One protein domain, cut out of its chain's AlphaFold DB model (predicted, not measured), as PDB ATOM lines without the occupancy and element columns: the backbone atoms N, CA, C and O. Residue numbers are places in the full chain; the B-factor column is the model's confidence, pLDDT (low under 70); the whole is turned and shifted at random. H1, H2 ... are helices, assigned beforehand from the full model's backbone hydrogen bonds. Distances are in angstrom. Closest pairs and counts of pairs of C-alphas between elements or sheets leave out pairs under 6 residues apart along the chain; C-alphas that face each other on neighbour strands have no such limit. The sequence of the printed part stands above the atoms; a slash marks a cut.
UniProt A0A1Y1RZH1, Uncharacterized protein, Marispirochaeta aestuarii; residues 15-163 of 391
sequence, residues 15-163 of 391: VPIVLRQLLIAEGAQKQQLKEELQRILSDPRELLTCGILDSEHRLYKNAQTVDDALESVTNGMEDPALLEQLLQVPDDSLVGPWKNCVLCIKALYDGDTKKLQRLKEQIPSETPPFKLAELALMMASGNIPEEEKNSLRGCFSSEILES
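What this domain is: This is residues 15 to 163 of the 391 residues of an uncharacterized protein of Marispirochaeta aestuarii (UniProt A0A1Y1RZH1). Three helices side by side, H6, H7 and H8, make a small bundle, with H4 alongside H6 and H5 packed on H4. The hairpin of H1 and H2 lies at one end of the long axis, with short H3 between H1 and H4, and H9 lies at the other end, on H8. The printed part has 149 residues with nine named helices, H1 to H9 in chain order, and no named strand; the class is all helix. It is compact, with a radius of gyration of the C-alphas of 16.3 A and spans of 49 by 35 by 25 A.

How they stand to each other: H1, residues 15 to 24, and H2, residues 27 to 40, form a hairpin at a shallow tilt of 15 degrees; their closest C-alphas, of Leu 22 and Lys 30, are 5.6 A apart. H3, residues 45 to 49, only just touches H1, with 3 pairs of C-alphas within 8 A, the closest those of Val 15 and Glu 46 at 7.2 A. H4, residues 58 to 74, touches H3 with residues 60 to 67 alone, closest at Leu 48 and Tyr 60, C-alphas 6.1 A apart. H5, residues 80 to 88, forms a hairpin with H4 at a steep tilt of 42 degrees, touching its residues 62 to 69 alone; the closest C-alphas are those of Thr 65 and Leu 86, 6.0 A. H6, residues 96 to 109, touches H4 at a shallow tilt of 17 degrees, the same way, with C-alphas 70 and 102 closest at 5.5 A. H7, residues 113 to 120, forms a hairpin with H6, closest at Cys 104 and Leu 116, C-alphas 4.8 A apart. H8, residues 128 to 140, forms a hairpin with H7, closest at Lys 120 and Ala 133, C-alphas 5.7 A apart. H8 also touches H6, the same way at 16 degrees, a shallow tilt. H9, residues 152 to 161, touches residues 135 to 139 of H8 alone, closest at Met 139 and Ser 157, C-alphas 6.1 A apart. H2 and H4 are apart. Every O i to N i+4 pair is within hydrogen-bond range in H3, H4, H5, H6, H7 and H9; the counts are 5 of 6 in H1, 9 of 10 in H2 and 8 of 9 in H8.

Where its parts are: H1 begins at C-alpha 15, (-44.150, -7.614, 19.984). From first to last C-alpha, H2 measures 20.8 A, H4 24.3 A, H6 20.3 A and H8 19.3 A. H9 ends at C-alpha 161, (-50.972, -39.149, 31.889).

The domain as a whole: The farthest C-alphas, of Glu 26 and Ser 163, are 50.9 A apart. The printed part has no cut. The link from H8 to H9, 11 residues, is long. The mean pLDDT of the printed part is 91.9; residues 162 to 163 are under 70.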
ATOM      1  N   VAL A  15     -44.633  -8.017  18.653       95.50
ATOM      2  CA  VAL A  15     -44.150  -7.614  19.984       95.50
ATOM      3  C   VAL A  15     -43.240  -6.379  19.920       95.50
ATOM      4  O   VAL A  15     -43.543  -5.410  20.617       95.50
ATOM      5  N   PRO A  16     -42.214  -6.302  19.043       95.88
ATOM      6  CA  PRO A  16     -41.335  -5.132  18.999       95.88
ATOM      7  C   PRO A  16     -42.058  -3.834  18.613       95.88
ATOM      8  O   PRO A  16     -41.701  -2.753  19.081       95.88
ATOM      9  N   ILE A  17     -43.079  -3.922  17.756       96.38
ATOM     10  CA  ILE A  17     -43.834  -2.759  17.273       96.38
ATOM     11  C   ILE A  17     -44.704  -2.206  18.401       96.38
ATOM     12  O   ILE A  17     -44.623  -1.017  18.717       96.38
ATOM     13  N   VAL A  18     -45.493  -3.076  19.034       96.81
ATOM     14  CA  VAL A  18     -46.404  -2.694  20.122       96.81
ATOM     15  C   VAL A  18     -45.612  -2.226  21.345       96.81
ATOM     16  O   VAL A  18     -45.975  -1.228  21.961       96.81
ATOM     17  N   LEU A  19     -44.473  -2.859  21.651       96.94
ATOM     18  CA  LEU A  19     -43.597  -2.439  22.745       96.94
ATOM     19  C   LEU A  19     -43.047  -1.020  22.539       96.94
ATOM     20  O   LEU A  19     -43.099  -0.211  23.461       96.94
ATOM     21  N   ARG A  20     -42.575  -0.674  21.333       96.69
ATOM     22  CA  ARG A  20     -42.111   0.697  21.039       96.69
ATOM     23  C   ARG A  20     -43.215   1.727  21.239       96.69
ATOM     24  O   ARG A  20     -42.959   2.784  21.804       96.69
ATOM     25  N   GLN A  21     -44.429   1.417  20.789       97.25
ATOM     26  CA  GLN A  21     -45.589   2.290  20.977       97.25
ATOM     27  C   GLN A  21     -45.946   2.425  22.460       97.25
ATOM     28  O   GLN A  21     -46.218   3.528  22.924       97.25
ATOM     29  N   LEU A  22     -45.890   1.328  23.217       96.56
ATOM     30  CA  LEU A  22     -46.187   1.309  24.648       96.56
ATOM     31  C   LEU A  22     -45.232   2.200  25.454       96.56
ATOM     32  O   LEU A  22     -45.669   2.866  26.391       96.56
ATOM     33  N   LEU A  23     -43.946   2.226  25.090       95.56
ATOM     34  CA  LEU A  23     -42.925   3.013  25.793       95.56
ATOM     35  C   LEU A  23     -43.119   4.530  25.651       95.56
ATOM     36  O   LEU A  23     -42.698   5.268  26.537       95.56
ATOM     37  N   ILE A  24     -43.766   4.986  24.575       96.31
ATOM     38  CA  ILE A  24     -44.039   6.412  24.324       96.31
ATOM     39  C   ILE A  24     -45.491   6.817  24.617       96.31
ATOM     40  O   ILE A  24     -45.816   7.999  24.566       96.31
ATOM     41  N   ALA A  25     -46.377   5.853  24.876       95.62
ATOM     42  CA  ALA A  25     -47.793   6.110  25.103       95.62
ATOM     43  C   ALA A  25     -48.083   6.599  26.530       95.62
ATOM     44  O   ALA A  25     -47.437   6.199  27.502       95.62
ATOM     45  N   GLU A  26     -49.146   7.393  26.664       94.75
ATOM     46  CA  GLU A  26     -49.627   7.932  27.938       94.75
ATOM     47  C   GLU A  26     -51.115   7.610  28.168       94.75
ATOM     48  O   GLU A  26     -51.861   7.265  27.246       94.75
ATOM     49  N   GLY A  27     -51.554   7.700  29.427       94.12
ATOM     50  CA  GLY A  27     -52.961   7.563  29.816       94.12
ATOM     51  C   GLY A  27     -53.627   6.259  29.353       94.12
ATOM     52  O   GLY A  27     -53.069   5.170  29.484       94.12
ATOM     53  N   ALA A  28     -54.843   6.372  28.811       94.00
ATOM     54  CA  ALA A  28     -55.653   5.229  28.384       94.00
ATOM     55  C   ALA A  28     -55.017   4.423  27.237       94.00
ATOM     56  O   ALA A  28     -55.157   3.201  27.195       94.00
ATOM     57  N   GLN A  29     -54.275   5.081  26.340       95.06
ATOM     58  CA  GLN A  29     -53.602   4.409  25.226       95.06
ATOM     59  C   GLN A  29     -52.513   3.454  25.727       95.06
ATOM     60  O   GLN A  29     -52.368   2.350  25.206       95.06
ATOM     61  N   LYS A  30     -51.782   3.842  26.779       95.31
ATOM     62  CA  LYS A  30     -50.769   2.986  27.407       95.31
ATOM     63  C   LYS A  30     -51.380   1.695  27.953       95.31
ATOM     64  O   LYS A  30     -50.814   0.623  27.772       95.31
ATOM     65  N   GLN A  31     -52.546   1.793  28.589       94.50
ATOM     66  CA  GLN A  31     -53.252   0.626  29.118       94.50
ATOM     67  C   GLN A  31     -53.743  -0.299  27.992       94.50
ATOM     68  O   GLN A  31     -53.537  -1.506  28.069       94.50
ATOM     69  N   GLN A  32     -54.294   0.261  26.910       96.06
ATOM     70  CA  GLN A  32     -54.712  -0.517  25.738       96.06
ATOM     71  C   GLN A  32     -53.542  -1.267  25.088       96.06
ATOM     72  O   GLN A  32     -53.653  -2.457  24.811       96.06
ATOM     73  N   LEU A  33     -52.400  -0.597  24.895       97.00
ATOM     74  CA  LEU A  33     -51.200  -1.215  24.323       97.00
ATOM     75  C   LEU A  33     -50.602  -2.287  25.239       97.00
ATOM     76  O   LEU A  33     -50.061  -3.274  24.752       97.00
ATOM     77  N   LYS A  34     -50.708  -2.122  26.563       96.06
ATOM     78  CA  LYS A  34     -50.285  -3.135  27.538       96.06
ATOM     79  C   LYS A  34     -51.131  -4.400  27.409       96.06
ATOM     80  O   LYS A  34     -50.574  -5.490  27.346       96.06
ATOM     81  N   GLU A  35     -52.451  -4.254  27.337       95.31
ATOM     82  CA  GLU A  35     -53.376  -5.377  27.143       95.31
ATOM     83  C   GLU A  35     -53.169  -6.053  25.784       95.31
ATOM     84  O   GLU A  35     -53.144  -7.280  25.703       95.31
ATOM     85  N   GLU A  36     -52.971  -5.274  24.717       97.00
ATOM     86  CA  GLU A  36     -52.638  -5.812  23.397       97.00
ATOM     87  C   GLU A  36     -51.334  -6.610  23.444       97.00
ATOM     88  O   GLU A  36     -51.296  -7.747  22.976       97.00
ATOM     89  N   LEU A  37     -50.291  -6.050  24.060       96.50
ATOM     90  CA  LEU A  37     -48.996  -6.704  24.180       96.50
ATOM     91  C   LEU A  37     -49.088  -8.005  24.991       96.50
ATOM     92  O   LEU A  37     -48.515  -9.007  24.579       96.50
ATOM     93  N   GLN A  38     -49.867  -8.036  26.077       96.12
ATOM     94  CA  GLN A  38     -50.130  -9.261  26.845       96.12
ATOM     95  C   GLN A  38     -50.825 -10.353  26.018       96.12
ATOM     96  O   GLN A  38     -50.526 -11.532  26.195       96.12
ATOM     97  N   ARG A  39     -51.733  -9.988  25.103       96.12
ATOM     98  CA  ARG A  39     -52.424 -10.953  24.225       96.12
ATOM     99  C   ARG A  39     -51.512 -11.549  23.154       96.12
ATOM    100  O   ARG A  39     -51.769 -12.659  22.695       96.12
ATOM    101  N   ILE A  40     -50.475 -10.823  22.734       96.25
ATOM    102  CA  ILE A  40     -49.563 -11.274  21.669       96.25
ATOM    103  C   ILE A  40     -48.234 -11.836  22.186       96.25
ATOM    104  O   ILE A  40     -47.530 -12.470  21.407       96.25
ATOM    105  N   LEU A  41     -47.876 -11.614  23.456       96.19
ATOM    106  CA  LEU A  41     -46.616 -12.078  24.042       96.19
ATOM    107  C   LEU A  41     -46.667 -13.584  24.339       96.19
ATOM    108  O   LEU A  41     -47.051 -14.010  25.433       96.19
ATOM    109  N   SER A  42     -46.287 -14.382  23.342       94.12
ATOM    110  CA  SER A  42     -46.231 -15.846  23.409       94.12
ATOM    111  C   SER A  42     -45.012 -16.413  24.124       94.12
ATOM    112  O   SER A  42     -45.051 -17.577  24.506       94.12
ATOM    113  N   ASP A  43     -43.953 -15.624  24.284       94.38
ATOM    114  CA  ASP A  43     -42.721 -16.032  24.954       94.38
ATOM    115  C   ASP A  43     -42.102 -14.800  25.649       94.38
ATOM    116  O   ASP A  43     -41.867 -13.783  24.980       94.38
ATOM    117  N   PRO A  44     -41.850 -14.830  26.976       94.38
ATOM    118  CA  PRO A  44     -41.209 -13.718  27.681       94.38
ATOM    119  C   PRO A  44     -39.827 -13.349  27.105       94.38
ATOM    120  O   PRO A  44     -39.458 -12.170  27.148       94.38
ATOM    121  N   ARG A  45     -39.104 -14.293  26.476       95.12
ATOM    122  CA  ARG A  45     -37.797 -14.068  25.821       95.12
ATOM    123  C   ARG A  45     -37.856 -13.075  24.674       95.12
ATOM    124  O   ARG A  45     -36.841 -12.454  24.342       95.12
ATOM    125  N   GLU A  46     -39.020 -12.877  24.057       95.44
ATOM    126  CA  GLU A  46     -39.176 -11.873  22.999       95.44
ATOM    127  C   GLU A  46     -38.862 -10.462  23.520       95.44
ATOM    128  O   GLU A  46     -38.310  -9.640  22.790       95.44
ATOM    129  N   LEU A  47     -39.138 -10.180  24.800       95.94
ATOM    130  CA  LEU A  47     -38.798  -8.896  25.419       95.94
ATOM    131  C   LEU A  47     -37.286  -8.733  25.629       95.94
ATOM    132  O   LEU A  47     -36.788  -7.612  25.548       95.94
ATOM    133  N   LEU A  48     -36.565  -9.836  25.843       95.69
ATOM    134  CA  LEU A  48     -35.113  -9.856  26.051       95.69
ATOM    135  C   LEU A  48     -34.348  -9.708  24.730       95.69
ATOM    136  O   LEU A  48     -33.332  -9.020  24.654       95.69
ATOM    137  N   THR A  49     -34.858 -10.337  23.672       94.12
ATOM    138  CA  THR A  49     -34.175 -10.455  22.373       94.12
ATOM    139  C   THR A  49     -34.541  -9.354  21.377       94.12
ATOM    140  O   THR A  49     -33.817  -9.142  20.405       94.12
ATOM    141  N   CYS A  50     -35.625  -8.601  21.604       92.19
ATOM    142  CA  CYS A  50     -36.078  -7.563  20.669       92.19
ATOM    143  C   CYS A  50     -35.169  -6.320  20.574       92.19
ATOM    144  O   CYS A  50     -35.384  -5.479  19.695       92.19
ATOM    145  N   GLY A  51     -34.190  -6.166  21.474       92.38
ATOM    146  CA  GLY A  51     -33.218  -5.064  21.465       92.38
ATOM    147  C   GLY A  51     -33.805  -3.672  21.736       92.38
ATOM    148  O   GLY A  51     -33.178  -2.671  21.402       92.38
ATOM    149  N   ILE A  52     -35.025  -3.592  22.280       95.81
ATOM    150  CA  ILE A  52     -35.699  -2.321  22.604       95.81
ATOM    151  C   ILE A  52     -35.454  -1.907  24.059       95.81
ATOM    152  O   ILE A  52     -35.355  -0.715  24.342       95.81
ATOM    153  N   LEU A  53     -35.393  -2.876  24.972       95.44
ATOM    154  CA  LEU A  53     -35.191  -2.648  26.401       95.44
ATOM    155  C   LEU A  53     -33.708  -2.803  26.742       95.44
ATOM    156  O   LEU A  53     -33.063  -3.734  26.261       95.44
ATOM    157  N   ASP A  54     -33.183  -1.910  27.576       95.81
ATOM    158  CA  ASP A  54     -31.869  -2.096  28.187       95.81
ATOM    159  C   ASP A  54     -31.932  -3.126  29.334       95.81
ATOM    160  O   ASP A  54     -33.005  -3.398  29.879       95.81
ATOM    161  N   SER A  55     -30.783  -3.698  29.707       94.81
ATOM    162  CA  SER A  55     -30.694  -4.720  30.762       94.81
ATOM    163  C   SER A  55     -31.036  -4.194  32.162       94.81
ATOM    164  O   SER A  55     -31.374  -4.967  33.057       94.81
ATOM    165  N   GLU A  56     -30.965  -2.879  32.370       96.06
ATOM    166  CA  GLU A  56     -31.306  -2.236  33.638       96.06
ATOM    167  C   GLU A  56     -32.803  -1.917  33.753       96.06
ATOM    168  O   GLU A  56     -33.317  -1.698  34.856       96.06
ATOM    169  N   HIS A  57     -33.527  -1.945  32.634       96.19
ATOM    170  CA  HIS A  57     -34.933  -1.620  32.549       96.19
ATOM    171  C   HIS A  57     -35.753  -2.640  33.341       96.19
ATOM    172  O   HIS A  57     -35.657  -3.851  33.146       96.19
ATOM    173  N   ARG A  58     -36.652  -2.156  34.205       96.00
ATOM    174  CA  ARG A  58     -37.449  -3.010  35.106       96.00
ATOM    175  C   ARG A  58     -38.197  -4.133  34.378       96.00
ATOM    176  O   ARG A  58     -38.258  -5.250  34.873       96.00
ATOM    177  N   LEU A  59     -38.766  -3.844  33.204       95.75
ATOM    178  CA  LEU A  59     -39.457  -4.860  32.401       95.75
ATOM    179  C   LEU A  59     -38.507  -5.943  31.866       95.75
ATOM    180  O   LEU A  59     -38.920  -7.093  31.791       95.75
ATOM    181  N   TYR A  60     -37.264  -5.587  31.528       97.56
ATOM    182  CA  TYR A  60     -36.258  -6.552  31.088       97.56
ATOM    183  C   TYR A  60     -35.930  -7.516  32.230       97.56
ATOM    184  O   TYR A  60     -36.084  -8.719  32.068       97.56
ATOM    185  N   LYS A  61     -35.606  -6.981  33.415       97.88
ATOM    186  CA  LYS A  61     -35.316  -7.788  34.613       97.88
ATOM    187  C   LYS A  61     -36.474  -8.709  34.984       97.88
ATOM    188  O   LYS A  61     -36.264  -9.891  35.200       97.88
ATOM    189  N   ASN A  62     -37.706  -8.197  34.977       97.81
ATOM    190  CA  ASN A  62     -38.879  -9.028  35.256       97.81
ATOM    191  C   ASN A  62     -39.071 -10.140  34.211       97.81
ATOM    192  O   ASN A  62     -39.445 -11.247  34.578       97.81
ATOM    193  N   ALA A  63     -38.865  -9.847  32.922       97.75
ATOM    194  CA  ALA A  63     -38.977 -10.848  31.863       97.75
ATOM    195  C   ALA A  63     -37.895 -11.925  31.991       97.75
ATOM    196  O   ALA A  63     -38.202 -13.097  31.822       97.75
ATOM    197  N   GLN A  64     -36.675 -11.528  32.360       97.94
ATOM    198  CA  GLN A  64     -35.569 -12.437  32.636       97.94
ATOM    199  C   GLN A  64     -35.888 -13.348  33.826       97.94
ATOM    200  O   GLN A  64     -35.860 -14.558  33.674       97.94
ATOM    201  N   THR A  65     -36.313 -12.792  34.965       98.06
ATOM    202  CA  THR A  65     -36.711 -13.591  36.136       98.06
ATOM    203  C   THR A  65     -37.815 -14.597  35.804       98.06
ATOM    204  O   THR A  65     -37.786 -15.723  36.288       98.06
ATOM    205  N   VAL A  66     -38.805 -14.203  34.997       97.88
ATOM    206  CA  VAL A  66     -39.891 -15.101  34.576       97.88
ATOM    207  C   VAL A  66     -39.382 -16.210  33.655       97.88
ATOM    208  O   VAL A  66     -39.825 -17.344  33.806       97.88
ATOM    209  N   ASP A  67     -38.491 -15.895  32.717       97.62
ATOM    210  CA  ASP A  67     -37.912 -16.875  31.796       97.62
ATOM    211  C   ASP A  67     -37.012 -17.884  32.518       97.62
ATOM    212  O   ASP A  67     -37.226 -19.090  32.403       97.62
ATOM    213  N   ASP A  68     -36.090 -17.388  33.348       96.88
ATOM    214  CA  ASP A  68     -35.200 -18.218  34.161       96.88
ATOM    215  C   ASP A  68     -36.026 -19.133  35.085       96.88
ATOM    216  O   ASP A  68     -35.743 -20.324  35.222       96.88
ATOM    217  N   ALA A  69     -37.082 -18.596  35.712       96.75
ATOM    218  CA  ALA A  69     -37.941 -19.379  36.598       96.75
ATOM    219  C   ALA A  69     -38.769 -20.419  35.834       96.75
ATOM    220  O   ALA A  69     -38.984 -21.517  36.345       96.75
ATOM    221  N   LEU A  70     -39.233 -20.094  34.621       95.69
ATOM    222  CA  LEU A  70     -39.917 -21.057  33.763       95.69
ATOM    223  C   LEU A  70     -38.987 -22.228  33.438       95.69
ATOM    224  O   LEU A  70     -39.388 -23.370  33.629       95.69
ATOM    225  N   GLU A  71     -37.752 -21.947  33.015       93.88
ATOM    226  CA  GLU A  71     -36.750 -22.968  32.699       93.88
ATOM    227  C   GLU A  71     -36.402 -23.837  33.917       93.88
ATOM    228  O   GLU A  71     -36.427 -25.066  33.828       93.88
ATOM    229  N   SER A  72     -36.138 -23.201  35.062       93.25
ATOM    230  CA  SER A  72     -35.831 -23.867  36.333       93.25
ATOM    231  C   SER A  72     -36.935 -24.847  36.746       93.25
ATOM    232  O   SER A  72     -36.646 -26.008  37.044       93.25
ATOM    233  N   VAL A  73     -38.200 -24.415  36.688       91.12
ATOM    234  CA  VAL A  73     -39.350 -25.253  37.055       91.12
ATOM    235  C   VAL A  73     -39.567 -26.382  36.043       91.12
ATOM    236  O   VAL A  73     -39.777 -27.520  36.449       91.12
ATOM    237  N   THR A  74     -39.493 -26.122  34.732       86.31
ATOM    238  CA  THR A  74     -39.758 -27.166  33.721       86.31
ATOM    239  C   THR A  74     -38.671 -28.233  33.627       86.31
ATOM    240  O   THR A  74     -38.952 -29.339  33.176       86.31
ATOM    241  N   ASN A  75     -37.443 -27.921  34.048       84.81
ATOM    242  CA  ASN A  75     -36.322 -28.863  34.034       84.81
ATOM    243  C   ASN A  75     -36.131 -29.597  35.375       84.81
ATOM    244  O   ASN A  75     -35.178 -30.360  35.513       84.81
ATOM    245  N   GLY A  76     -36.984 -29.346  36.377       77.94
ATOM    246  CA  GLY A  76     -36.872 -29.961  37.704       77.94
ATOM    247  C   GLY A  76     -35.674 -29.481  38.537       77.94
ATOM    248  O   GLY A  76     -35.372 -30.071  39.569       77.94
ATOM    249  N   MET A  77     -34.991 -28.410  38.119       86.12
ATOM    250  CA  MET A  77     -33.888 -27.782  38.857       86.12
ATOM    251  C   MET A  77     -34.387 -26.505  39.536       86.12
ATOM    252  O   MET A  77     -33.952 -25.401  39.196       86.12
ATOM    253  N   GLU A  78     -35.349 -26.644  40.450       80.94
ATOM    254  CA  GLU A  78     -35.932 -25.503  41.160       80.94
ATOM    255  C   GLU A  78     -34.864 -24.742  41.967       80.94
ATOM    256  O   GLU A  78     -34.180 -25.318  42.814       80.94
ATOM    257  N   ASP A  79     -34.754 -23.428  41.743       88.69
ATOM    258  CA  ASP A  79     -33.949 -22.524  42.570       88.69
ATOM    259  C   ASP A  79     -34.868 -21.716  43.513       88.69
ATOM    260  O   ASP A  79     -35.624 -20.847  43.055       88.69
ATOM    261  N   PRO A  80     -34.816 -21.954  44.842       90.88
ATOM    262  CA  PRO A  80     -35.628 -21.217  45.809       90.88
ATOM    263  C   PRO A  80     -35.425 -19.699  45.751       90.88
ATOM    264  O   PRO A  80     -36.393 -18.948  45.875       90.88
ATOM    265  N   ALA A  81     -34.193 -19.230  45.524       93.19
ATOM    266  CA  ALA A  81     -33.894 -17.801  45.464       93.19
ATOM    267  C   ALA A  81     -34.516 -17.154  44.219       93.19
ATOM    268  O   ALA A  81     -34.986 -16.015  44.265       93.19
ATOM    269  N   LEU A  82     -34.561 -17.890  43.110       94.94
ATOM    270  CA  LEU A  82     -35.205 -17.448  41.880       94.94
ATOM    271  C   LEU A  82     -36.731 -17.384  42.024       94.94
ATOM    272  O   LEU A  82     -37.355 -16.425  41.570       94.94
ATOM    273  N   LEU A  83     -37.340 -18.349  42.717       94.31
ATOM    274  CA  LEU A  83     -38.772 -18.314  43.024       94.31
ATOM    275  C   LEU A  83     -39.136 -17.141  43.945       94.31
ATOM    276  O   LEU A  83     -40.162 -16.491  43.734       94.31
ATOM    277  N   GLU A  84     -38.293 -16.809  44.925       96.25
ATOM    278  CA  GLU A  84     -38.478 -15.603  45.738       96.25
ATOM    279  C   GLU A  84     -38.442 -14.331  44.884       96.25
ATOM    280  O   GLU A  84     -39.295 -13.456  45.053       96.25
ATOM    281  N   GLN A  85     -37.514 -14.238  43.925       97.19
ATOM    282  CA  GLN A  85     -37.456 -13.124  42.972       97.19
ATOM    283  C   GLN A  85     -38.694 -13.074  42.072       97.19
ATOM    284  O   GLN A  85     -39.261 -11.998  41.865       97.19
ATOM    285  N   LEU A  86     -39.161 -14.226  41.585       97.81
ATOM    286  CA  LEU A  86     -40.379 -14.337  40.786       97.81
ATOM    287  C   LEU A  86     -41.591 -13.779  41.542       97.81
ATOM    288  O   LEU A  86     -42.409 -13.063  40.961       97.81
ATOM    289  N   LEU A  87     -41.697 -14.037  42.850       97.06
ATOM    290  CA  LEU A  87     -42.770 -13.492  43.686       97.06
ATOM    291  C   LEU A  87     -42.731 -11.958  43.785       97.06
ATOM    292  O   LEU A  87     -43.797 -11.347  43.899       97.06
ATOM    293  N   GLN A  88     -41.551 -11.336  43.673       97.31
ATOM    294  CA  GLN A  88     -41.392  -9.873  43.659       97.31
ATOM    295  C   GLN A  88     -41.810  -9.220  42.331       97.31
ATOM    296  O   GLN A  88     -41.985  -7.997  42.273       97.31
ATOM    297  N   VAL A  89     -41.989  -9.995  41.253       97.44
ATOM    298  CA  VAL A  89     -42.517  -9.472  39.986       97.44
ATOM    299  C   VAL A  89     -43.961  -8.997  40.217       97.44
ATOM    300  O   VAL A  89     -44.786  -9.786  40.673       97.44
ATOM    301  N   PRO A  90     -44.313  -7.732  39.913       96.56
ATOM    302  CA  PRO A  90     -45.665  -7.231  40.150       96.56
ATOM    303  C   PRO A  90     -46.713  -7.965  39.312       96.56
ATOM    304  O   PRO A  90     -46.503  -8.186  38.114       96.56
ATOM    305  N   ASP A  91     -47.860  -8.267  39.914       93.25
ATOM    306  CA  ASP A  91     -48.966  -8.962  39.239       93.25
ATOM    307  C   ASP A  91     -49.566  -8.115  38.110       93.25
ATOM    308  O   ASP A  91     -49.981  -8.631  37.075       93.25
ATOM    309  N   ASP A  92     -49.539  -6.789  38.266       93.00
ATOM    310  CA  ASP A  92     -49.960  -5.842  37.239       93.00
ATOM    311  C   ASP A  92     -48.882  -5.601  36.169       93.00
ATOM    312  O   ASP A  92     -49.091  -4.796  35.265       93.00
ATOM    313  N   SER A  93     -47.721  -6.256  36.221       94.88
ATOM    314  CA  SER A  93     -46.693  -6.090  35.191       94.88
ATOM    315  C   SER A  93     -47.104  -6.727  33.857       94.88
ATOM    316  O   SER A  93     -48.011  -7.554  33.773       94.88
ATOM    317  N   LEU A  94     -46.412  -6.359  32.773       96.00
ATOM    318  CA  LEU A  94     -46.660  -6.945  31.452       96.00
ATOM    319  C   LEU A  94     -46.473  -8.476  31.455       96.00
ATOM    320  O   LEU A  94     -47.231  -9.179  30.797       96.00
ATOM    321  N   VAL A  95     -45.511  -8.978  32.234       97.38
ATOM    322  CA  VAL A  95     -45.197 -10.409  32.374       97.38
ATOM    323  C   VAL A  95     -45.909 -11.077  33.561       97.38
ATOM    324  O   VAL A  95     -45.694 -12.258  33.810       97.38
ATOM    325  N   GLY A  96     -46.795 -10.364  34.269       97.31
ATOM    326  CA  GLY A  96     -47.589 -10.911  35.379       97.31
ATOM    327  C   GLY A  96     -48.380 -12.182  35.021       97.31
ATOM    328  O   GLY A  96     -48.313 -13.159  35.766       97.31
ATOM    329  N   PRO A  97     -49.047 -12.256  33.849       97.88
ATOM    330  CA  PRO A  97     -49.693 -13.492  33.399       97.88
ATOM    331  C   PRO A  97     -48.731 -14.686  33.285       97.88
ATOM    332  O   PRO A  97     -49.094 -15.808  33.628       97.88
ATOM    333  N   TRP A  98     -47.490 -14.447  32.848       98.06
ATOM    334  CA  TRP A  98     -46.458 -15.481  32.764       98.06
ATOM    335  C   TRP A  98     -45.920 -15.881  34.139       98.06
ATOM    336  O   TRP A  98     -45.770 -17.073  34.381       98.06
ATOM    337  N   LYS A  99     -45.732 -14.933  35.070       98.00
ATOM    338  CA  LYS A  99     -45.419 -15.232  36.482       98.00
ATOM    339  C   LYS A  99     -46.418 -16.238  37.058       98.00
ATOM    340  O   LYS A  99     -46.024 -17.269  37.594       98.00
ATOM    341  N   ASN A 100     -47.713 -15.964  36.907       97.94
ATOM    342  CA  ASN A 100     -48.758 -16.855  37.409       97.94
ATOM    343  C   ASN A 100     -48.760 -18.208  36.687       97.94
ATOM    344  O   ASN A 100     -48.986 -19.227  37.329       97.94
ATOM    345  N   CYS A 101     -48.445 -18.245  35.389       97.88
ATOM    346  CA  CYS A 101     -48.281 -19.499  34.652       97.88
ATOM    347  C   CYS A 101     -47.127 -20.355  35.193       97.88
ATOM    348  O   CYS A 101     -47.315 -21.552  35.395       97.88
ATOM    349  N   VAL A 102     -45.962 -19.761  35.478       97.56
ATOM    350  CA  VAL A 102     -44.826 -20.472  36.094       97.56
ATOM    351  C   VAL A 102     -45.234 -21.039  37.454       97.56
ATOM    352  O   VAL A 102     -45.005 -22.214  37.735       97.56
ATOM    353  N   LEU A 103     -45.930 -20.244  38.271       97.38
ATOM    354  CA  LEU A 103     -46.444 -20.704  39.563       97.38
ATOM    355  C   LEU A 103     -47.510 -21.808  39.423       97.38
ATOM    356  O   LEU A 103     -47.590 -22.666  40.300       97.38
ATOM    357  N   CYS A 104     -48.315 -21.820  38.350       97.06
ATOM    358  CA  CYS A 104     -49.237 -22.922  38.047       97.06
ATOM    359  C   CYS A 104     -48.483 -24.220  37.745       97.06
ATOM    360  O   CYS A 104     -48.863 -25.261  38.268       97.06
ATOM    361  N   ILE A 105     -47.431 -24.160  36.921       94.25
ATOM    362  CA  ILE A 105     -46.598 -25.330  36.600       94.25
ATOM    363  C   ILE A 105     -45.923 -25.844  37.876       94.25
ATOM    364  O   ILE A 105     -45.947 -27.039  38.145       94.25
ATOM    365  N   LYS A 106     -45.418 -24.942  38.724       94.06
ATOM    366  CA  LYS A 106     -44.881 -25.333  40.028       94.06
ATOM    367  C   LYS A 106     -45.936 -26.035  40.895       94.06
ATOM    368  O   LYS A 106     -45.686 -27.099  41.441       94.06
ATOM    369  N   ALA A 107     -47.135 -25.460  40.998       93.38
ATOM    370  CA  ALA A 107     -48.223 -26.051  41.776       93.38
ATOM    371  C   ALA A 107     -48.680 -27.415  41.227       93.38
ATOM    372  O   ALA A 107     -49.137 -28.245  42.008       93.38
ATOM    373  N   LEU A 108     -48.551 -27.647  39.914       90.38
ATOM    374  CA  LEU A 108     -48.755 -28.958  39.300       90.38
ATOM    375  C   LEU A 108     -47.727 -29.970  39.824       90.38
ATOM    376  O   LEU A 108     -48.136 -31.028  40.287       90.38
ATOM    377  N   TYR A 109     -46.431 -29.639  39.804       85.69
ATOM    378  CA  TYR A 109     -45.382 -30.519  40.343       85.69
ATOM    379  C   TYR A 109     -45.503 -30.742  41.855       85.69
ATOM    380  O   TYR A 109     -45.277 -31.849  42.330       85.69
ATOM    381  N   ASP A 110     -45.934 -29.726  42.606       84.62
ATOM    382  CA  ASP A 110     -46.188 -29.831  44.049       84.62
ATOM    383  C   ASP A 110     -47.470 -30.638  44.381       84.62
ATOM    384  O   ASP A 110     -47.761 -30.876  45.555       84.62
ATOM    385  N   GLY A 111     -48.292 -31.001  43.386       81.56
ATOM    386  CA  GLY A 111     -49.586 -31.668  43.587       81.56
ATOM    387  C   GLY A 111     -50.674 -30.790  44.232       81.56
ATOM    388  O   GLY A 111     -51.703 -31.299  44.683       81.56
ATOM    389  N   ASP A 112     -50.495 -29.465  44.294       88.50
ATOM    390  CA  ASP A 112     -51.448 -28.532  44.916       88.50
ATOM    391  C   ASP A 112     -52.465 -27.993  43.894       88.50
ATOM    392  O   ASP A 112     -52.422 -26.839  43.448       88.50
ATOM    393  N   THR A 113     -53.449 -28.829  43.554       89.69
ATOM    394  CA  THR A 113     -54.513 -28.494  42.590       89.69
ATOM    395  C   THR A 113     -55.331 -27.265  43.011       89.69
ATOM    396  O   THR A 113     -55.811 -26.510  42.162       89.69
ATOM    397  N   LYS A 114     -55.481 -27.008  44.321       92.69
ATOM    398  CA  LYS A 114     -56.221 -25.834  44.825       92.69
ATOM    399  C   LYS A 114     -55.465 -24.544  44.534       92.69
ATOM    400  O   LYS A 114     -56.075 -23.557  44.120       92.69
ATOM    401  N   LYS A 115     -54.153 -24.534  44.767       95.12
ATOM    402  CA  LYS A 115     -53.287 -23.398  44.444       95.12
ATOM    403  C   LYS A 115     -53.200 -23.186  42.937       95.12
ATOM    404  O   LYS A 115     -53.344 -22.046  42.502       95.12
ATOM    405  N   LEU A 116     -53.065 -24.260  42.159       94.94
ATOM    406  CA  LEU A 116     -53.068 -24.211  40.695       94.94
ATOM    407  C   LEU A 116     -54.339 -23.526  40.167       94.94
ATOM    408  O   LEU A 116     -54.247 -22.550  39.423       94.94
ATOM    409  N   GLN A 117     -55.522 -23.961  40.615       95.38
ATOM    410  CA  GLN A 117     -56.802 -23.365  40.216       95.38
ATOM    411  C   GLN A 117     -56.860 -21.857  40.523       95.38
ATOM    412  O   GLN A 117     -57.207 -21.061  39.651       95.38
ATOM    413  N   ARG A 118     -56.464 -21.451  41.739       97.00
ATOM    414  CA  ARG A 118     -56.437 -20.033  42.146       97.00
ATOM    415  C   ARG A 118     -55.485 -19.193  41.297       97.00
ATOM    416  O   ARG A 118     -55.802 -18.049  40.993       97.00
ATOM    417  N   LEU A 119     -54.319 -19.731  40.945       97.00
ATOM    418  CA  LEU A 119     -53.335 -19.039  40.111       97.00
ATOM    419  C   LEU A 119     -53.824 -18.908  38.666       97.00
ATOM    420  O   LEU A 119     -53.700 -17.836  38.078       97.00
ATOM    421  N   LYS A 120     -54.455 -19.952  38.113       96.56
ATOM    422  CA  LYS A 120     -55.065 -19.916  36.776       96.56
ATOM    423  C   LYS A 120     -56.128 -18.819  36.671       96.56
ATOM    424  O   LYS A 120     -56.160 -18.106  35.673       96.56
ATOM    425  N   GLU A 121     -56.972 -18.658  37.690       96.62
ATOM    426  CA  GLU A 121     -58.020 -17.622  37.736       96.62
ATOM    427  C   GLU A 121     -57.467 -16.187  37.669       96.62
ATOM    428  O   GLU A 121     -58.183 -15.266  37.281       96.62
ATOM    429  N   GLN A 122     -56.187 -15.991  37.995       96.00
ATOM    430  CA  GLN A 122     -55.505 -14.698  37.901       96.00
ATOM    431  C   GLN A 122     -54.902 -14.430  36.513       96.00
ATOM    432  O   GLN A 122     -54.384 -13.339  36.270       96.00
ATOM    433  N   ILE A 123     -54.933 -15.403  35.600       97.19
ATOM    434  CA  ILE A 123     -54.397 -15.269  34.244       97.19
ATOM    435  C   ILE A 123     -55.552 -14.900  33.300       97.19
ATOM    436  O   ILE A 123     -56.531 -15.643  33.217       97.19
ATOM    437  N   PRO A 124     -55.477 -13.786  32.549       96.31
ATOM    438  CA  PRO A 124     -56.543 -13.425  31.620       96.31
ATOM    439  C   PRO A 124     -56.679 -14.451  30.483       96.31
ATOM    440  O   PRO A 124     -55.685 -14.794  29.839       96.31
ATOM    441  N   SER A 125     -57.910 -14.880  30.184       96.19
ATOM    442  CA  SER A 125     -58.216 -15.957  29.220       96.19
ATOM    443  C   SER A 125     -57.722 -15.707  27.793       96.19
ATOM    444  O   SER A 125     -57.460 -16.646  27.048       96.19
ATOM    445  N   GLU A 126     -57.568 -14.439  27.417       95.31
ATOM    446  CA  GLU A 126     -57.110 -14.013  26.089       95.31
ATOM    447  C   GLU A 126     -55.581 -14.048  25.925       95.31
ATOM    448  O   GLU A 126     -55.062 -13.704  24.862       95.31
ATOM    449  N   THR A 127     -54.833 -14.406  26.972       96.12
ATOM    450  CA  THR A 127     -53.364 -14.408  26.944       96.12
ATOM    451  C   THR A 127     -52.808 -15.805  26.641       96.12
ATOM    452  O   THR A 127     -53.377 -16.805  27.082       96.12
ATOM    453  N   PRO A 128     -51.672 -15.917  25.928       95.12
ATOM    454  CA  PRO A 128     -50.994 -17.196  25.710       95.12
ATOM    455  C   PRO A 128     -50.755 -18.051  26.976       95.12
ATOM    456  O   PRO A 128     -51.100 -19.236  26.925       95.12
ATOM    457  N   PRO A 129     -50.261 -17.513  28.117       96.50
ATOM    458  CA  PRO A 129     -50.040 -18.303  29.335       96.50
ATOM    459  C   PRO A 129     -51.304 -18.969  29.895       96.50
ATOM    460  O   PRO A 129     -51.205 -20.008  30.544       96.50
ATOM    461  N   PHE A 130     -52.502 -18.443  29.612       96.06
ATOM    462  CA  PHE A 130     -53.746 -19.069  30.070       96.06
ATOM    463  C   PHE A 130     -53.916 -20.488  29.520       96.06
ATOM    464  O   PHE A 130     -54.346 -21.387  30.239       96.06
ATOM    465  N   LYS A 131     -53.537 -20.710  28.256       91.81
ATOM    466  CA  LYS A 131     -53.663 -22.022  27.602       91.81
ATOM    467  C   LYS A 131     -52.754 -23.069  28.238       91.81
ATOM    468  O   LYS A 131     -53.144 -24.231  28.338       91.81
ATOM    469  N   LEU A 132     -51.563 -22.652  28.669       91.50
ATOM    470  CA  LEU A 132     -50.620 -23.504  29.391       91.50
ATOM    471  C   LEU A 132     -51.117 -23.791  30.810       91.50
ATOM    472  O   LEU A 132     -51.133 -24.946  31.222       91.50
ATOM    473  N   ALA A 133     -51.615 -22.783  31.527       94.31
ATOM    474  CA  ALA A 133     -52.198 -22.984  32.854       94.31
ATOM    475  C   ALA A 133     -53.446 -23.888  32.825       94.31
ATOM    476  O   ALA A 133     -53.665 -24.690  33.729       94.31
ATOM    477  N   GLU A 134     -54.266 -23.790  31.778       92.25
ATOM    478  CA  GLU A 134     -55.396 -24.691  31.566       92.25
ATOM    479  C   GLU A 134     -54.947 -26.125  31.255       92.25
ATOM    480  O   GLU A 134     -55.557 -27.064  31.759       92.25
ATOM    481  N   LEU A 135     -53.872 -26.292  30.479       89.88
ATOM    482  CA  LEU A 135     -53.271 -27.603  30.232       89.88
ATOM    483  C   LEU A 135     -52.753 -28.222  31.539       89.88
ATOM    484  O   LEU A 135     -53.084 -29.364  31.841       89.88
ATOM    485  N   ALA A 136     -52.035 -27.444  32.354       90.19
ATOM    486  CA  ALA A 136     -51.555 -27.881  33.662       90.19
ATOM    487  C   ALA A 136     -52.709 -28.309  34.586       90.19
ATOM    488  O   ALA A 136     -52.624 -29.337  35.249       90.19
ATOM    489  N   LEU A 137     -53.822 -27.567  34.595       90.56
ATOM    490  CA  LEU A 137     -55.008 -27.944  35.369       90.56
ATOM    491  C   LEU A 137     -55.634 -29.258  34.867       90.56
ATOM    492  O   LEU A 137     -56.025 -30.096  35.676       90.56
ATOM    493  N   MET A 138     -55.733 -29.436  33.545       87.81
ATOM    494  CA  MET A 138     -56.243 -30.666  32.931       87.81
ATOM    495  C   MET A 138     -55.408 -31.874  33.363       87.81
ATOM    496  O   MET A 138     -55.977 -32.857  33.834       87.81
ATOM    497  N   MET A 139     -54.080 -31.754  33.299       85.31
ATOM    498  CA  MET A 139     -53.146 -32.772  33.782       85.31
ATOM    499  C   MET A 139     -53.326 -33.048  35.282       85.31
ATOM    500  O   MET A 139     -53.533 -34.193  35.662       85.31
ATOM    501  N   ALA A 140     -53.355 -32.012  36.130       84.69
ATOM    502  CA  ALA A 140     -53.535 -32.163  37.580       84.69
ATOM    503  C   ALA A 140     -54.843 -32.878  37.960       84.69
ATOM    504  O   ALA A 140     -54.927 -33.540  38.991       84.69
ATOM    505  N   SER A 141     -55.893 -32.708  37.150       82.56
ATOM    506  CA  SER A 141     -57.199 -33.328  37.387       82.56
ATOM    507  C   SER A 141     -57.302 -34.784  36.924       82.56
ATOM    508  O   SER A 141     -58.304 -35.430  37.238       82.56
ATOM    509  N   GLY A 142     -56.341 -35.270  36.127       75.62
ATOM    510  CA  GLY A 142     -56.391 -36.582  35.471       75.62
ATOM    511  C   GLY A 142     -57.565 -36.770  34.500       75.62
ATOM    512  O   GLY A 142     -57.779 -37.865  33.996       75.62
ATOM    513  N   ASN A 143     -58.353 -35.721  34.241       78.31
ATOM    514  CA  ASN A 143     -59.590 -35.792  33.478       78.31
ATOM    515  C   ASN A 143     -59.487 -34.913  32.233       78.31
ATOM    516  O   ASN A 143     -59.554 -33.686  32.304       78.31
ATOM    517  N   ILE A 144     -59.366 -35.557  31.076       81.19
ATOM    518  CA  ILE A 144     -59.383 -34.884  29.778       81.19
ATOM    519  C   ILE A 144     -60.846 -34.777  29.320       81.19
ATOM    520  O   ILE A 144     -61.486 -35.815  29.114       81.19
ATOM    521  N   PRO A 145     -61.402 -33.559  29.150       82.88
ATOM    522  CA  PRO A 145     -62.760 -33.381  28.640       82.88
ATOM    523  C   PRO A 145     -62.946 -34.081  27.288       82.88
ATOM    524  O   PRO A 145     -62.062 -34.013  26.436       82.88
ATOM    525  N   GLU A 146     -64.107 -34.702  27.055       80.00
ATOM    526  CA  GLU A 146     -64.407 -35.414  25.793       80.00
ATOM    527  C   GLU A 146     -64.176 -34.552  24.544       80.00
ATOM    528  O   GLU A 146     -63.684 -35.029  23.524       80.00
ATOM    529  N   GLU A 147     -64.479 -33.259  24.647       85.38
ATOM    530  CA  GLU A 147     -64.305 -32.278  23.573       85.38
ATOM    531  C   GLU A 147     -62.828 -32.064  23.192       85.38
ATOM    532  O   GLU A 147     -62.525 -31.734  22.045       85.38
ATOM    533  N   GLU A 148     -61.903 -32.284  24.132       82.69
ATOM    534  CA  GLU A 148     -60.462 -32.070  23.963       82.69
ATOM    535  C   GLU A 148     -59.705 -33.364  23.634       82.69
ATOM    536  O   GLU A 148     -58.591 -33.277  23.130       82.69
ATOM    537  N   LYS A 149     -60.286 -34.561  23.825       79.75
ATOM    538  CA  LYS A 149     -59.579 -35.852  23.642       79.75
ATOM    539  C   LYS A 149     -58.900 -36.028  22.281       79.75
ATOM    540  O   LYS A 149     -57.837 -36.629  22.202       79.75
ATOM    541  N   ASN A 150     -59.504 -35.497  21.217       83.25
ATOM    542  CA  ASN A 150     -58.966 -35.574  19.852       83.25
ATOM    543  C   ASN A 150     -58.161 -34.327  19.440       83.25
ATOM    544  O   ASN A 150     -57.755 -34.207  18.281       83.25
ATOM    545  N   SER A 151     -57.985 -33.360  20.340       85.38
ATOM    546  CA  SER A 151     -57.169 -32.176  20.093       85.38
ATOM    547  C   SER A 151     -55.693 -32.485  20.354       85.38
ATOM    548  O   SER A 151     -55.358 -33.396  21.104       85.38
ATOM    549  N   LEU A 152     -54.784 -31.684  19.785       82.38
ATOM    550  CA  LEU A 152     -53.351 -31.787  20.102       82.38
ATOM    551  C   LEU A 152     -53.080 -31.656  21.608       82.38
ATOM    552  O   LEU A 152     -52.145 -32.269  22.107       82.38
ATOM    553  N   ARG A 153     -53.891 -30.863  22.324       80.94
ATOM    554  CA  ARG A 153     -53.763 -30.685  23.775       80.94
ATOM    555  C   ARG A 153     -54.218 -31.933  24.514       80.94
ATOM    556  O   ARG A 153     -53.507 -32.368  25.406       80.94
ATOM    557  N   GLY A 154     -55.358 -32.513  24.131       80.69
ATOM    558  CA  GLY A 154     -55.840 -33.752  24.736       80.69
ATOM    559  C   GLY A 154     -54.903 -34.922  24.480       80.69
ATOM    560  O   GLY A 154     -54.576 -35.612  25.432       80.69
ATOM    561  N   CYS A 155     -54.398 -35.088  23.252       80.19
ATOM    562  CA  CYS A 155     -53.417 -36.133  22.944       80.19
ATOM    563  C   CYS A 155     -52.111 -35.955  23.733       80.19
ATOM    564  O   CYS A 155     -51.573 -36.926  24.244       80.19
ATOM    565  N   PHE A 156     -51.610 -34.722  23.864       79.94
ATOM    566  CA  PHE A 156     -50.418 -34.445  24.671       79.94
ATOM    567  C   PHE A 156     -50.657 -34.731  26.161       79.94
ATOM    568  O   PHE A 156     -49.840 -35.383  26.802       79.94
ATOM    569  N   SER A 157     -51.796 -34.291  26.707       79.88
ATOM    570  CA  SER A 157     -52.184 -34.602  28.086       79.88
ATOM    571  C   SER A 157     -52.335 -36.103  28.308       79.88
ATOM    572  O   SER A 157     -51.873 -36.596  29.329       79.88
ATOM    573  N   SER A 158     -52.970 -36.832  27.381       77.00
ATOM    574  CA  SER A 158     -53.151 -38.280  27.509       77.00
ATOM    575  C   SER A 158     -51.818 -38.997  27.428       77.00
ATOM    576  O   SER A 158     -51.574 -39.862  28.243       77.00
ATOM    577  N   GLU A 159     -50.922 -38.603  26.524       75.69
ATOM    578  CA  GLU A 159     -49.601 -39.224  26.401       75.69
ATOM    579  C   GLU A 159     -48.759 -39.039  27.672       75.69
ATOM    580  O   GLU A 159     -48.081 -39.972  28.084       75.69
ATOM    581  N   ILE A 160     -48.857 -37.891  28.354       72.19
ATOM    582  CA  ILE A 160     -48.190 -37.695  29.652       72.19
ATOM    583  C   ILE A 160     -48.873 -38.491  30.770       72.19
ATOM    584  O   ILE A 160     -48.189 -39.102  31.585       72.19
ATOM    585  N   LEU A 161     -50.208 -38.475  30.831       71.81
ATOM    586  CA  LEU A 161     -50.972 -39.149  31.889       71.81
ATOM    587  C   LEU A 161     -50.957 -40.678  31.758       71.81
ATOM    588  O   LEU A 161     -51.043 -41.377  32.761       71.81
ATOM    589  N   GLU A 162     -50.878 -41.189  30.534       69.06
ATOM    590  CA  GLU A 162     -50.867 -42.617  30.220       69.06
ATOM    591  C   GLU A 162     -49.448 -43.182  30.144       69.06
ATOM    592  O   GLU A 162     -49.319 -44.387  29.943       69.06
ATOM    593  N   SER A 163     -48.389 -42.369  30.286       58.12
ATOM    594  CA  SER A 163     -47.032 -42.888  30.119       58.12
ATOM    595  C   SER A 163     -46.630 -43.800  31.292       58.12
ATOM    596  O   SER A 163     -46.447 -43.317  32.415       58.12
TER     597      SER A 163